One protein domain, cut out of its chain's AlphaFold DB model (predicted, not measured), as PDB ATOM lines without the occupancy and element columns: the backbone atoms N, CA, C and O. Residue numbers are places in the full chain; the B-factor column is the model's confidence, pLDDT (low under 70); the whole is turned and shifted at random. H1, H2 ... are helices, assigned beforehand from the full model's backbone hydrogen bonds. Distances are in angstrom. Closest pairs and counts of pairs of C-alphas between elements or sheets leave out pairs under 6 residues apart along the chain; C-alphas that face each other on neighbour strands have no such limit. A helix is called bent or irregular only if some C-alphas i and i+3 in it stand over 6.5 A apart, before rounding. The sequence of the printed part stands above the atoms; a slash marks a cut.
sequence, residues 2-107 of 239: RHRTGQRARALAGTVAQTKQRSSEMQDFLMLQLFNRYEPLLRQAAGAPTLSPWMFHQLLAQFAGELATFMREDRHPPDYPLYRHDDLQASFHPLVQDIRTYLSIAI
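What this domain is: This is residues 2 to 107 of the 239 residues of the protein "Type VI secretion system baseplate subunit TssK" of Rubrivivax sp (UniProt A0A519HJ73). Picture a flat bundle of four helices made of two pairs: the bent, longest helix H2 has H1 folded back on its arm H2a, and H3 has H4 packed on it. The pairs stand side by side, joined loosely, and a long stretch, residues 72 to 87, folds back from H3 to H4. The 106 printed residues hold four named helices, H1 to H4 in chain order, and no named strand: all helix. The whole is compact, with a radius of gyration of the C-alphas of 14.8 A and spans of 51 by 32 by 17 A.

Where its parts are: Look first at H2, residues 24 to 47, assigned as one helix by its hydrogen bonds but bent: C-alphas 37 and 40 are 6.6 A apart. Arm H2a, residues 24 to 37, begins at (23.600, 19.382, -2.682) and is 20.1 A long; H2b, residues 40 to 47, is 10.8 A. H1, residues 2 to 16, spans 21.4 A, and H3, residues 53 to 71, 25.6 A. H4, residues 88 to 107, runs 28.3 A to C-alpha 107 at (32.883, 16.977, 10.765); it is only just irregular, C-alphas 91 and 94 being 7.0 A apart.

How they stand to each other: H2a and H1 touch as a hairpin, closest at the C-alphas of Phe 35 and Ala 9, 5.3 A. H2a and H3 are close but not clearly touching, at a shallow tilt of 8 degrees, opposite ways; the closest C-alphas, Leu 34 and Glu 66, are 7.6 A apart. H3 and H4 touch, the same way, closest at the C-alphas of Ala 64 and Ile 99, 5.6 A. H4 touches H1 with residues 103 to 107 alone; H2a and H4 are apart. Every O i to N i+4 pair is within hydrogen-bond range in H1, H2a and H2b, 13 of 15 in H3 and 13 of 16 in H4.

The domain as a whole: The farthest C-alphas, Lys 20 and Asp 86, are 51.0 A apart. The printed part has no cut; the H3 to H4 link is long. Confidence is under 70 at residues 3 to 6, 8 to 26 and 105 to 107.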
ATOM      1  N   ARG A   2      25.968  19.652  22.686       70.69
ATOM      2  CA  ARG A   2      25.640  21.076  22.414       70.69
ATOM      3  C   ARG A   2      26.682  21.812  21.566       70.69
ATOM      4  O   ARG A   2      26.355  22.351  20.519       70.69
ATOM      5  N   HIS A   3      27.940  21.815  22.013       68.25
ATOM      6  CA  HIS A   3      29.024  22.521  21.320       68.25
ATOM      7  C   HIS A   3      29.241  22.023  19.883       68.25
ATOM      8  O   HIS A   3      29.442  22.839  18.992       68.25
ATOM      9  N   ARG A   4      29.126  20.709  19.641       68.81
ATOM     10  CA  ARG A   4      29.281  20.120  18.303       68.81
ATOM     11  C   ARG A   4      28.083  20.442  17.402       68.81
ATOM     12  O   ARG A   4      28.290  20.796  16.249       68.81
ATOM     13  N   THR A   5      26.858  20.397  17.932       66.75
ATOM     14  CA  THR A   5      25.635  20.790  17.205       66.75
ATOM     15  C   THR A   5      25.670  22.267  16.794       66.75
ATOM     16  O   THR A   5      25.396  22.589  15.646       66.75
ATOM     17  N   GLY A   6      26.083  23.170  17.688       61.00
ATOM     18  CA  GLY A   6      26.181  24.594  17.346       61.00
ATOM     19  C   GLY A   6      27.304  24.909  16.352       61.00
ATOM     20  O   GLY A   6      27.140  25.738  15.462       61.00
ATOM     21  N   GLN A   7      28.444  24.212  16.444       70.31
ATOM     22  CA  GLN A   7      29.497  24.308  15.425       70.31
ATOM     23  C   GLN A   7      28.994  23.855  14.046       70.31
ATOM     24  O   GLN A   7      29.342  24.470  13.041       70.31
ATOM     25  N   ARG A   8      28.139  22.823  13.996       66.44
ATOM     26  CA  ARG A   8      27.515  22.339  12.759       66.44
ATOM     27  C   ARG A   8      26.597  23.348  12.098       66.44
ATOM     28  O   ARG A   8      26.764  23.612  10.911       66.44
ATOM     29  N   ALA A   9      25.650  23.883  12.864       59.81
ATOM     30  CA  ALA A   9      24.689  24.853  12.359       59.81
ATOM     31  C   ALA A   9      25.410  26.030  11.684       59.81
ATOM     32  O   ALA A   9      25.098  26.398  10.555       59.81
ATOM     33  N   ARG A  10      26.456  26.558  12.331       68.62
ATOM     34  CA  ARG A  10      27.237  27.682  11.797       68.62
ATOM     35  C   ARG A  10      28.024  27.331  10.538       68.62
ATOM     36  O   ARG A  10      28.060  28.142   9.621       68.62
ATOM     37  N   ALA A  11      28.634  26.147  10.486       64.50
ATOM     38  CA  ALA A  11      29.393  25.712   9.316       64.50
ATOM     39  C   ALA A  11      28.491  25.561   8.078       64.50
ATOM     40  O   ALA A  11      28.807  26.103   7.025       64.50
ATOM     41  N   LEU A  12      27.341  24.892   8.219       59.59
ATOM     42  CA  LEU A  12      26.398  24.695   7.110       59.59
ATOM     43  C   LEU A  12      25.726  25.990   6.660       59.59
ATOM     44  O   LEU A  12      25.523  26.176   5.466       59.59
ATOM     45  N   ALA A  13      25.413  26.901   7.586       53.06
ATOM     46  CA  ALA A  13      24.857  28.205   7.233       53.06
ATOM     47  C   ALA A  13      25.793  29.005   6.309       53.06
ATOM     48  O   ALA A  13      25.315  29.670   5.394       53.06
ATOM     49  N   GLY A  14      27.113  28.907   6.516       56.78
ATOM     50  CA  GLY A  14      28.110  29.517   5.631       56.78
ATOM     51  C   GLY A  14      28.118  28.903   4.229       56.78
ATOM     52  O   GLY A  14      28.132  29.640   3.247       56.78
ATOM     53  N   THR A  15      28.043  27.573   4.132       58.16
ATOM     54  CA  THR A  15      28.026  26.847   2.849       58.16
ATOM     55  C   THR A  15      26.749  27.114   2.049       58.16
ATOM     56  O   THR A  15      26.819  27.464   0.877       58.16
ATOM     57  N   VAL A  16      25.574  27.023   2.682       56.59
ATOM     58  CA  VAL A  16      24.275  27.249   2.018       56.59
ATOM     59  C   VAL A  16      24.155  28.676   1.468       56.59
ATOM     60  O   VAL A  16      23.503  28.887   0.452       56.59
ATOM     61  N   ALA A  17      24.802  29.660   2.096       51.69
ATOM     62  CA  ALA A  17      24.800  31.039   1.612       51.69
ATOM     63  C   ALA A  17      25.658  31.263   0.345       51.69
ATOM     64  O   ALA A  17      25.525  32.313  -0.282       51.69
ATOM     65  N   GLN A  18      26.542  30.323  -0.019       46.09
ATOM     66  CA  GLN A  18      27.529  30.486  -1.097       46.09
ATOM     67  C   GLN A  18      27.288  29.591  -2.328       46.09
ATOM     68  O   GLN A  18      27.766  29.924  -3.413       46.09
ATOM     69  N   THR A  19      26.551  28.486  -2.205       45.41
ATOM     70  CA  THR A  19      26.379  27.502  -3.292       45.41
ATOM     71  C   THR A  19      25.267  27.909  -4.283       45.41
ATOM     72  O   THR A  19      24.287  28.538  -3.890       45.41
ATOM     73  N   LYS A  20      25.445  27.597  -5.584       45.31
ATOM     74  CA  LYS A  20      24.467  27.776  -6.694       45.31
ATOM     75  C   LYS A  20      24.086  26.447  -7.394       45.31
ATOM     76  O   LYS A  20      23.635  26.454  -8.543       45.31
ATOM     77  N   GLN A  21      24.300  25.298  -6.752       49.03
ATOM     78  CA  GLN A  21      23.982  23.965  -7.281       49.03
ATOM     79  C   GLN A  21      22.830  23.300  -6.504       49.03
ATOM     80  O   GLN A  21      22.933  22.960  -5.329       49.03
ATOM     81  N   ARG A  22      21.726  23.049  -7.220       50.09
ATOM     82  CA  ARG A  22      20.384  22.766  -6.673       50.09
ATOM     83  C   ARG A  22      20.202  21.477  -5.854       50.09
ATOM     84  O   ARG A  22      19.222  21.396  -5.117       50.09
ATOM     85  N   SER A  23      21.043  20.449  -5.997       47.28
ATOM     86  CA  SER A  23      20.812  19.140  -5.349       47.28
ATOM     87  C   SER A  23      21.570  18.957  -4.029       47.28
ATOM     88  O   SER A  23      20.976  18.469  -3.067       47.28
ATOM     89  N   SER A  24      22.835  19.385  -3.940       54.66
ATOM     90  CA  SER A  24      23.600  19.382  -2.682       54.66
ATOM     91  C   SER A  24      23.067  20.418  -1.686       54.66
ATOM     92  O   SER A  24      22.991  20.134  -0.490       54.66
ATOM     93  N   GLU A  25      22.571  21.557  -2.182       62.56
ATOM     94  CA  GLU A  25      21.935  22.604  -1.371       62.56
ATOM     95  C   GLU A  25      20.768  22.084  -0.532       62.56
ATOM     96  O   GLU A  25      20.637  22.460   0.630       62.56
ATOM     97  N   MET A  26      19.923  21.207  -1.083       69.50
ATOM     98  CA  MET A  26      18.744  20.720  -0.363       69.50
ATOM     99  C   MET A  26      19.136  19.846   0.832       69.50
ATOM    100  O   MET A  26      18.574  19.992   1.916       69.50
ATOM    101  N   GLN A  27      20.112  18.949   0.660       70.56
ATOM    102  CA  GLN A  27      20.585  18.097   1.751       70.56
ATOM    103  C   GLN A  27      21.256  18.928   2.850       70.56
ATOM    104  O   GLN A  27      20.977  18.713   4.032       70.56
ATOM    105  N   ASP A  28      22.085  19.900   2.468       71.31
ATOM    106  CA  ASP A  28      22.743  20.802   3.413       71.31
ATOM    107  C   ASP A  28      21.738  21.710   4.129       71.31
ATOM    108  O   ASP A  28      21.851  21.919   5.338       71.31
ATOM    109  N   PHE A  29      20.704  22.184   3.430       78.56
ATOM    110  CA  PHE A  29      19.621  22.972   4.013       78.56
ATOM    111  C   PHE A  29      18.780  22.160   5.006       78.56
ATOM    112  O   PHE A  29      18.494  22.643   6.101       78.56
ATOM    113  N   LEU A  30      18.417  20.916   4.675       86.19
ATOM    114  CA  LEU A  30      17.684  20.030   5.589       86.19
ATOM    115  C   LEU A  30      18.520  19.685   6.826       86.19
ATOM    116  O   LEU A  30      18.016  19.699   7.950       86.19
ATOM    117  N   MET A  31      19.818  19.448   6.645       85.56
ATOM    118  CA  MET A  31      20.738  19.209   7.753       85.56
ATOM    119  C   MET A  31      20.959  20.478   8.600       85.56
ATOM    120  O   MET A  31      21.054  20.404   9.826       85.56
ATOM    121  N   LEU A  32      20.978  21.663   7.989       84.06
ATOM    122  CA  LEU A  32      20.993  22.939   8.705       84.06
ATOM    123  C   LEU A  32      19.700  23.144   9.504       84.06
ATOM    124  O   LEU A  32      19.756  23.522  10.673       84.06
ATOM    125  N   GLN A  33      18.541  22.859   8.906       92.12
ATOM    126  CA  GLN A  33      17.243  22.930   9.574       92.12
ATOM    127  C   GLN A  33      17.199  22.002  10.793       92.12
ATOM    128  O   GLN A  33      16.766  22.429  11.866       92.12
ATOM    129  N   LEU A  34      17.697  20.771  10.648       93.62
ATOM    130  CA  LEU A  34      17.882  19.823  11.744       93.62
ATOM    131  C   LEU A  34      18.686  20.468  12.882       93.62
ATOM    132  O   LEU A  34      18.210  20.565  14.013       93.62
ATOM    133  N   PHE A  35      19.893  20.962  12.605       91.38
ATOM    134  CA  PHE A  35      20.734  21.527  13.660       91.38
ATOM    135  C   PHE A  35      20.137  22.782  14.300       91.38
ATOM    136  O   PHE A  35      20.167  22.898  15.526       91.38
ATOM    137  N   ASN A  36      19.526  23.665  13.509       91.81
ATOM    138  CA  ASN A  36      18.849  24.862  14.007       91.81
ATOM    139  C   ASN A  36      17.645  24.529  14.901       91.81
ATOM    140  O   ASN A  36      17.346  25.288  15.821       91.81
ATOM    141  N   ARG A  37      16.975  23.391  14.676       95.19
ATOM    142  CA  ARG A  37      15.890  22.899  15.537       95.19
ATOM    143  C   ARG A  37      16.421  22.352  16.864       95.19
ATOM    144  O   ARG A  37      15.913  22.716  17.924       95.19
ATOM    145  N   TYR A  38      17.441  21.493  16.824       95.75
ATOM    146  CA  TYR A  38      17.900  20.766  18.014       95.75
ATOM    147  C   TYR A  38      18.910  21.536  18.875       95.75
ATOM    148  O   TYR A  38      18.941  21.329  20.086       95.75
ATOM    149  N   GLU A  39      19.725  22.440  18.317       94.19
ATOM    150  CA  GLU A  39      20.672  23.249  19.102       94.19
ATOM    151  C   GLU A  39      20.001  24.024  20.258       94.19
ATOM    152  O   GLU A  39      20.471  23.884  21.395       94.19
ATOM    153  N   PRO A  40      18.934  24.823  20.041       93.81
ATOM    154  CA  PRO A  40      18.296  25.560  21.128       93.81
ATOM    155  C   PRO A  40      17.654  24.628  22.161       93.81
ATOM    156  O   PRO A  40      17.794  24.881  23.357       93.81
ATOM    157  N   LEU A  41      17.033  23.522  21.737       95.12
ATOM    158  CA  LEU A  41      16.431  22.537  22.645       95.12
ATOM    159  C   LEU A  41      17.486  21.864  23.529       95.12
ATOM    160  O   LEU A  41      17.335  21.802  24.746       95.12
ATOM    161  N   LEU A  42      18.606  21.435  22.941       94.25
ATOM    162  CA  LEU A  42      19.734  20.863  23.679       94.25
ATOM    163  C   LEU A  42      20.388  21.890  24.612       94.25
ATOM    164  O   LEU A  42      20.883  21.522  25.677       94.25
ATOM    165  N   ARG A  43      20.410  23.176  24.234       92.50
ATOM    166  CA  ARG A  43      20.889  24.261  25.107       92.50
ATOM    167  C   ARG A  43      19.988  24.422  26.330       92.50
ATOM    168  O   ARG A  43      20.530  24.529  27.425       92.50
ATOM    169  N   GLN A  44      18.668  24.422  26.148       93.12
ATOM    170  CA  GLN A  44      17.705  24.493  27.251       93.12
ATOM    171  C   GLN A  44      17.812  23.261  28.156       93.12
ATOM    172  O   GLN A  44      17.981  23.409  29.361       93.12
ATOM    173  N   ALA A  45      17.833  22.056  27.578       92.75
ATOM    174  CA  ALA A  45      17.971  20.810  28.332       92.75
ATOM    175  C   ALA A  45      19.253  20.770  29.181       92.75
ATOM    176  O   ALA A  45      19.216  20.357  30.334       92.75
ATOM    177  N   ALA A  46      20.377  21.262  28.648       90.00
ATOM    178  CA  ALA A  46      21.637  21.334  29.390       90.00
ATOM    179  C   ALA A  46      21.617  22.340  30.558       90.00
ATOM    180  O   ALA A  46      22.435  22.220  31.467       90.00
ATOM    181  N   GLY A  47      20.740  23.346  30.512       90.50
ATOM    182  CA  GLY A  47      20.570  24.345  31.571       90.50
ATOM    183  C   GLY A  47      19.419  24.050  32.535       90.50
ATOM    184  O   GLY A  47      19.218  24.824  33.466       90.50
ATOM    185  N   ALA A  48      18.661  22.971  32.319       91.44
ATOM    186  CA  ALA A  48      17.456  22.641  33.072       91.44
ATOM    187  C   ALA A  48      17.727  21.495  34.070       91.44
ATOM    188  O   ALA A  48      17.616  20.325  33.698       91.44
ATOM    189  N   PRO A  49      18.048  21.789  35.344       79.06
ATOM    190  CA  PRO A  49      18.407  20.765  36.330       79.06
ATOM    191  C   PRO A  49      17.256  19.813  36.693       79.06
ATOM    192  O   PRO A  49      17.503  18.730  37.208       79.06
ATOM    193  N   THR A  50      16.006  20.195  36.423       91.75
ATOM    194  CA  THR A  50      14.800  19.419  36.761       91.75
ATOM    195  C   THR A  50      14.146  18.753  35.548       91.75
ATOM    196  O   THR A  50      12.995  18.325  35.627       91.75
ATOM    197  N   LEU A  51      14.828  18.700  34.399       93.62
ATOM    198  CA  LEU A  51      14.276  18.061  33.208       93.62
ATOM    199  C   LEU A  51      14.090  16.556  33.449       93.62
ATOM    200  O   LEU A  51      15.030  15.855  33.819       93.62
ATOM    201  N   SER A  52      12.879  16.054  33.190       95.06
ATOM    202  CA  SER A  52      12.587  14.622  33.278       95.06
ATOM    203  C   SER A  52      13.502  13.819  32.340       95.06
ATOM    204  O   SER A  52      13.581  14.150  31.148       95.06
ATOM    205  N   PRO A  53      14.143  12.731  32.813       94.75
ATOM    206  CA  PRO A  53      14.983  11.896  31.960       94.75
ATOM    207  C   PRO A  53      14.208  11.294  30.782       94.75
ATOM    208  O   PRO A  53      14.752  11.195  29.689       94.75
ATOM    209  N   TRP A  54      12.918  10.987  30.941       96.38
ATOM    210  CA  TRP A  54      12.073  10.540  29.826       96.38
ATOM    211  C   TRP A  54      12.013  11.580  28.699       96.38
ATOM    212  O   TRP A  54      12.248  11.250  27.538       96.38
ATOM    213  N   MET A  55      11.778  12.852  29.036       95.81
ATOM    214  CA  MET A  55      11.711  13.932  28.044       95.81
ATOM    215  C   MET A  55      13.054  14.132  27.342       95.81
ATOM    216  O   MET A  55      13.104  14.316  26.126       95.81
ATOM    217  N   PHE A  56      14.157  14.071  28.096       95.69
ATOM    218  CA  PHE A  56      15.486  14.191  27.507       95.69
ATOM    219  C   PHE A  56      15.816  12.999  26.598       95.69
ATOM    220  O   PHE A  56      16.340  13.190  25.505       95.69
ATOM    221  N   HIS A  57      15.447  11.784  27.003       97.00
ATOM    222  CA  HIS A  57      15.600  10.587  26.182       97.00
ATOM    223  C   HIS A  57      14.831  10.702  24.863       97.00
ATOM    224  O   HIS A  57      15.401  10.449  23.807       97.00
ATOM    225  N   GLN A  58      13.565  11.131  24.904       96.50
ATOM    226  CA  GLN A  58      12.761  11.338  23.696       96.50
ATOM    227  C   GLN A  58      13.407  12.353  22.744       96.50
ATOM    228  O   GLN A  58      13.492  12.090  21.546       96.50
ATOM    229  N   LEU A  59      13.932  13.466  23.275       96.81
ATOM    230  CA  LEU A  59      14.668  14.457  22.486       96.81
ATOM    231  C   LEU A  59      15.896  13.842  21.795       96.81
ATOM    232  O   LEU A  59      16.142  14.110  20.619       96.81
ATOM    233  N   LEU A  60      16.670  13.019  22.510       96.75
ATOM    234  CA  LEU A  60      17.839  12.350  21.938       96.75
ATOM    235  C   LEU A  60      17.456  11.287  20.907       96.75
ATOM    236  O   LEU A  60      18.099  11.219  19.865       96.75
ATOM    237  N   ALA A  61      16.411  10.499  21.160       97.12
ATOM    238  CA  ALA A  61      15.916   9.493  20.226       97.12
ATOM    239  C   ALA A  61      15.464  10.126  18.906       97.12
ATOM    240  O   ALA A  61      15.866   9.671  17.835       97.12
ATOM    241  N   GLN A  62      14.709  11.225  18.979       97.00
ATOM    242  CA  GLN A  62      14.278  11.971  17.797       97.00
ATOM    243  C   GLN A  62      15.479  12.531  17.022       97.00
ATOM    244  O   GLN A  62      15.576  12.365  15.807       97.00
ATOM    245  N   PHE A  63      16.441  13.121  17.738       96.81
ATOM    246  CA  PHE A  63      17.637  13.680  17.117       96.81
ATOM    247  C   PHE A  63      18.516  12.606  16.460       96.81
ATOM    248  O   PHE A  63      18.995  12.804  15.346       96.81
ATOM    249  N   ALA A  64      18.717  11.465  17.124       96.00
ATOM    250  CA  ALA A  64      19.473  10.339  16.582       96.00
ATOM    251  C   ALA A  64      18.797   9.745  15.341       96.00
ATOM    252  O   ALA A  64      19.479   9.429  14.369       96.00
ATOM    253  N   GLY A  65      17.464   9.632  15.371       95.38
ATOM    254  CA  GLY A  65      16.654   9.176  14.246       95.38
ATOM    255  C   GLY A  65      16.815  10.060  13.015       95.38
ATOM    256  O   GLY A  65      17.156   9.562  11.946       95.38
ATOM    257  N   GLU A  66      16.651  11.375  13.169       95.12
ATOM    258  CA  GLU A  66      16.825  12.298  12.042       95.12
ATOM    259  C   GLU A  66      18.288  12.359  11.560       95.12
ATOM    260  O   GLU A  66      18.539  12.455  10.361       95.12
ATOM    261  N   LEU A  67      19.279  12.257  12.457       93.19
ATOM    262  CA  LEU A  67      20.694  12.192  12.063       93.19
ATOM    263  C   LEU A  67      21.016  10.940  11.239       93.19
ATOM    264  O   LEU A  67      21.808  11.026  10.298       93.19
ATOM    265  N   ALA A  68      20.405   9.796  11.557       92.38
ATOM    266  CA  ALA A  68      20.622   8.547  10.832       92.38
ATOM    267  C   ALA A  68      20.280   8.674   9.338       92.38
ATOM    268  O   ALA A  68      21.007   8.126   8.510       92.38
ATOM    269  N   THR A  69      19.268   9.473   8.979       90.69
ATOM    270  CA  THR A  69      18.902   9.753   7.578       90.69
ATOM    271  C   THR A  69      20.062  10.325   6.760       90.69
ATOM    272  O   THR A  69      20.170  10.052   5.565       90.69
ATOM    273  N   PHE A  70      20.941  11.110   7.390       85.25
ATOM    274  CA  PHE A  70      22.067  11.762   6.716       85.25
ATOM    275  C   PHE A  70      23.395  11.015   6.873       85.25
ATOM    276  O   PHE A  70      24.284  11.187   6.035       85.25
ATOM    277  N   MET A  71      23.550  10.254   7.960       84.38
ATOM    278  CA  MET A  71      24.852   9.750   8.416       84.38
ATOM    279  C   MET A  71      25.031   8.242   8.247       84.38
ATOM    280  O   MET A  71      26.168   7.780   8.298       84.38
ATOM    281  N   ARG A  72      23.949   7.479   8.046       83.75
ATOM    282  CA  ARG A  72      24.012   6.038   7.772       83.75
ATOM    283  C   ARG A  72      23.764   5.735   6.301       83.75
ATOM    284  O   ARG A  72      23.001   6.431   5.636       83.75
ATOM    285  N   GLU A  73      24.379   4.661   5.815       77.62
ATOM    286  CA  GLU A  73      24.238   4.201   4.427       77.62
ATOM    287  C   GLU A  73      22.806   3.753   4.108       77.62
ATOM    288  O   GLU A  73      22.254   4.131   3.076       77.62
ATOM    289  N   ASP A  74      22.174   3.025   5.032       83.25
ATOM    290  CA  ASP A  74      20.781   2.570   4.940       83.25
ATOM    291  C   ASP A  74      19.752   3.667   5.261       83.25
ATOM    292  O   ASP A  74      18.549   3.451   5.118       83.25
ATOM    293  N   ARG A  75      20.219   4.855   5.678       85.88
ATOM    294  CA  ARG A  75      19.411   6.037   6.027       85.88
ATOM    295  C   ARG A  75      18.324   5.769   7.073       85.88
ATOM    296  O   ARG A  75      17.350   6.521   7.153       85.88
ATOM    297  N   HIS A  76      18.500   4.733   7.889       88.50
ATOM    298  CA  HIS A  76      17.532   4.297   8.887       88.50
ATOM    299  C   HIS A  76      18.210   4.177  10.257       88.50
ATOM    300  O   HIS A  76      19.335   3.682  10.332       88.50
ATOM    301  N   PRO A  77      17.591   4.632  11.361       91.38
ATOM    302  CA  PRO A  77      18.182   4.447  12.682       91.38
ATOM    303  C   PRO A  77      18.290   2.959  13.051       91.38
ATOM    304  O   PRO A  77      17.481   2.151  12.596       91.38
ATOM    305  N   PRO A  78      19.265   2.575  13.892       91.00
ATOM    306  CA  PRO A  78      19.239   1.257  14.507       91.00
ATOM    307  C   PRO A  78      18.061   1.152  15.479       91.00
ATOM    308  O   PRO A  78      17.533   2.163  15.951       91.00
ATOM    309  N   ASP A  79      17.709  -0.078  15.838       92.94
ATOM    310  CA  ASP A  79      16.754  -0.326  16.910       92.94
ATOM    311  C   ASP A  79      17.368   0.084  18.252       92.94
ATOM    312  O   ASP A  79      18.198  -0.616  18.838       92.94
ATOM    313  N   TYR A  80      16.975   1.261  18.735       94.00
ATOM    314  CA  TYR A  80      17.348   1.714  20.066       94.00
ATOM    315  C   TYR A  80      16.522   0.976  21.127       94.00
ATOM    316  O   TYR A  80      15.325   0.745  20.930       94.00
ATOM    317  N   PRO A  81      17.122   0.630  22.280       92.31
ATOM    318  CA  PRO A  81      16.377   0.018  23.367       92.31
ATOM    319  C   PRO A  81      15.271   0.952  23.863       92.31
ATOM    320  O   PRO A  81      15.415   2.178  23.879       92.31
ATOM    321  N   LEU A  82      14.166   0.360  24.321       94.06
ATOM    322  CA  LEU A  82      13.101   1.115  24.970       94.06
ATOM    323  C   LEU A  82      13.619   1.786  26.247       94.06
ATOM    324  O   LEU A  82      14.510   1.283  26.940       94.06
ATOM    325  N   TYR A  83      13.024   2.930  26.574       97.31
ATOM    326  CA  TYR A  83      13.349   3.651  27.795       97.31
ATOM    327  C   TYR A  83      13.026   2.813  29.034       97.31
ATOM    328  O   TYR A  83      11.905   2.328  29.200       97.31
ATOM    329  N   ARG A  84      13.996   2.712  29.938       96.75
ATOM    330  CA  ARG A  84      13.877   2.069  31.242       96.75
ATOM    331  C   ARG A  84      14.260   3.089  32.302       96.75
ATOM    332  O   ARG A  84      15.428   3.442  32.428       96.75
ATOM    333  N   HIS A  85      13.274   3.564  33.063       96.12
ATOM    334  CA  HIS A  85      13.507   4.590  34.086       96.12
ATOM    335  C   HIS A  85      14.512   4.123  35.150       96.12
ATOM    336  O   HIS A  85      15.325   4.915  35.612       96.12
ATOM    337  N   ASP A  86      14.496   2.826  35.458       96.88
ATOM    338  CA  ASP A  86      15.369   2.204  36.457       96.88
ATOM    339  C   ASP A  86      16.781   1.896  35.926       96.88
ATOM    340  O   ASP A  86      17.659   1.504  36.688       96.88
ATOM    341  N   ASP A  87      17.014   2.056  34.619       96.69
ATOM    342  CA  ASP A  87      18.295   1.770  33.964       96.69
ATOM    343  C   ASP A  87      18.577   2.799  32.864       96.69
ATOM    344  O   ASP A  87      18.580   2.525  31.659       96.69
ATOM    345  N   LEU A  88      18.805   4.036  33.309       95.44
ATOM    346  CA  LEU A  88      19.071   5.157  32.413       95.44
ATOM    347  C   LEU A  88      20.343   4.935  31.590       95.44
ATOM    348  O   LEU A  88      20.429   5.398  30.456       95.44
ATOM    349  N   GLN A  89      21.335   4.215  32.117       95.88
ATOM    350  CA  GLN A  89      22.555   3.952  31.365       95.88
ATOM    351  C   GLN A  89      22.259   3.129  30.107       95.88
ATOM    352  O   GLN A  89      22.666   3.543  29.019       95.88
ATOM    353  N   ALA A  90      21.523   2.020  30.229       95.19
ATOM    354  CA  ALA A  90      21.172   1.184  29.085       95.19
ATOM    355  C   ALA A  90      20.312   1.928  28.051       95.19
ATOM    356  O   ALA A  90      20.489   1.726  26.851       95.19
ATOM    357  N   SER A  91      19.418   2.819  28.495       96.06
ATOM    358  CA  SER A  91      18.570   3.602  27.587       96.06
ATOM    359  C   SER A  91      19.325   4.726  26.871       96.06
ATOM    360  O   SER A  91      19.151   4.932  25.673       96.06
ATOM    361  N   PHE A  92      20.188   5.465  27.571       97.25
ATOM    362  CA  PHE A  92      20.845   6.645  27.001       97.25
ATOM    363  C   PHE A  92      22.134   6.337  26.244       97.25
ATOM    364  O   PHE A  92      22.469   7.053  25.299       97.25
ATOM    365  N   HIS A  93      22.890   5.324  26.670       96.94
ATOM    366  CA  HIS A  93      24.229   5.080  26.144       96.94
ATOM    367  C   HIS A  93      24.259   4.875  24.617       96.94
ATOM    368  O   HIS A  93      25.035   5.586  23.968       96.94
ATOM    369  N   PRO A  94      23.395   4.030  24.013       96.25
ATOM    370  CA  PRO A  94      23.394   3.822  22.564       96.25
ATOM    371  C   PRO A  94      23.094   5.110  21.791       96.25
ATOM    372  O   PRO A  94      23.815   5.459  20.860       96.25
ATOM    373  N   LEU A  95      22.095   5.880  22.241       96.75
ATOM    374  CA  LEU A  95      21.720   7.160  21.633       96.75
ATOM    375  C   LEU A  95      22.873   8.166  21.667       96.75
ATOM    376  O   LEU A  95      23.198   8.806  20.668       96.75
ATOM    377  N   VAL A  96      23.508   8.326  22.829       96.00
ATOM    378  CA  VAL A  96      24.600   9.289  22.997       96.00
ATOM    379  C   VAL A  96      25.817   8.884  22.171       96.00
ATOM    380  O   VAL A  96      26.463   9.759  21.588       96.00
ATOM    381  N   GLN A  97      26.142   7.592  22.123       95.50
ATOM    382  CA  GLN A  97      27.244   7.077  21.317       95.50
ATOM    383  C   GLN A  97      27.017   7.375  19.833       95.50
ATOM    384  O   GLN A  97      27.859   8.025  19.212       95.50
ATOM    385  N   ASP A  98      25.858   7.002  19.302       95.12
ATOM    386  CA  ASP A  98      25.521   7.203  17.896       95.12
ATOM    387  C   ASP A  98      25.497   8.680  17.520       95.12
ATOM    388  O   ASP A  98      26.157   9.087  16.566       95.12
ATOM    389  N   ILE A  99      24.857   9.534  18.322       94.88
ATOM    390  CA  ILE A  99      24.846  10.972  18.038       94.88
ATOM    391  C   ILE A  99      26.268  11.550  18.078       94.88
ATOM    392  O   ILE A  99      26.601  12.430  17.282       94.88
ATOM    393  N   ARG A 100      27.150  11.081  18.973       90.62
ATOM    394  CA  ARG A 100      28.559  11.515  18.968       90.62
ATOM    395  C   ARG A 100      29.268  11.087  17.687       90.62
ATOM    396  O   ARG A 100      30.014  11.910  17.152       90.62
ATOM    397  N   THR A 101      29.034   9.870  17.208       88.81
ATOM    398  CA  THR A 101      29.580   9.351  15.948       88.81
ATOM    399  C   THR A 101      29.064  10.155  14.757       88.81
ATOM    400  O   THR A 101      29.861  10.747  14.035       88.81
ATOM    401  N   TYR A 102      27.747  10.303  14.619       89.31
ATOM    402  CA  TYR A 102      27.089  11.074  13.560       89.31
ATOM    403  C   TYR A 102      27.562  12.524  13.510       89.31
ATOM    404  O   TYR A 102      27.943  13.034  12.456       89.31
ATOM    405  N   LEU A 103      27.636  13.188  14.667       84.06
ATOM    406  CA  LEU A 103      28.151  14.550  14.739       84.06
ATOM    407  C   LEU A 103      29.634  14.644  14.382       84.06
ATOM    408  O   LEU A 103      30.050  15.746  14.036       84.06
ATOM    409  N   SER A 104      30.404  13.552  14.485       76.62
ATOM    410  CA  SER A 104      31.824  13.484  14.111       76.62
ATOM    411  C   SER A 104      32.008  13.198  12.620       76.62
ATOM    412  O   SER A 104      32.767  13.915  11.989       76.62
ATOM    413  N   ILE A 105      31.247  12.274  12.027       66.94
ATOM    414  CA  ILE A 105      31.252  12.014  10.571       66.94
ATOM    415  C   ILE A 105      30.832  13.265   9.804       66.94
ATOM    416  O   ILE A 105      31.459  13.655   8.820       66.94
ATOM    417  N   ALA A 106      29.831  13.986  10.316       59.00
ATOM    418  CA  ALA A 106      29.477  15.285   9.769       59.00
ATOM    419  C   ALA A 106      30.697  16.226   9.725       59.00
ATOM    420  O   ALA A 106      30.748  17.094   8.862       59.00
ATOM    421  N   ILE A 107      31.682  16.095  10.649       50.88
ATOM    422  CA  ILE A 107      32.883  16.977  10.765       50.88
ATOM    423  C   ILE A 107      33.773  16.781   9.562       50.88
ATOM    424  O   ILE A 107      34.479  17.720   9.234       50.88
TER     425      ILE A 107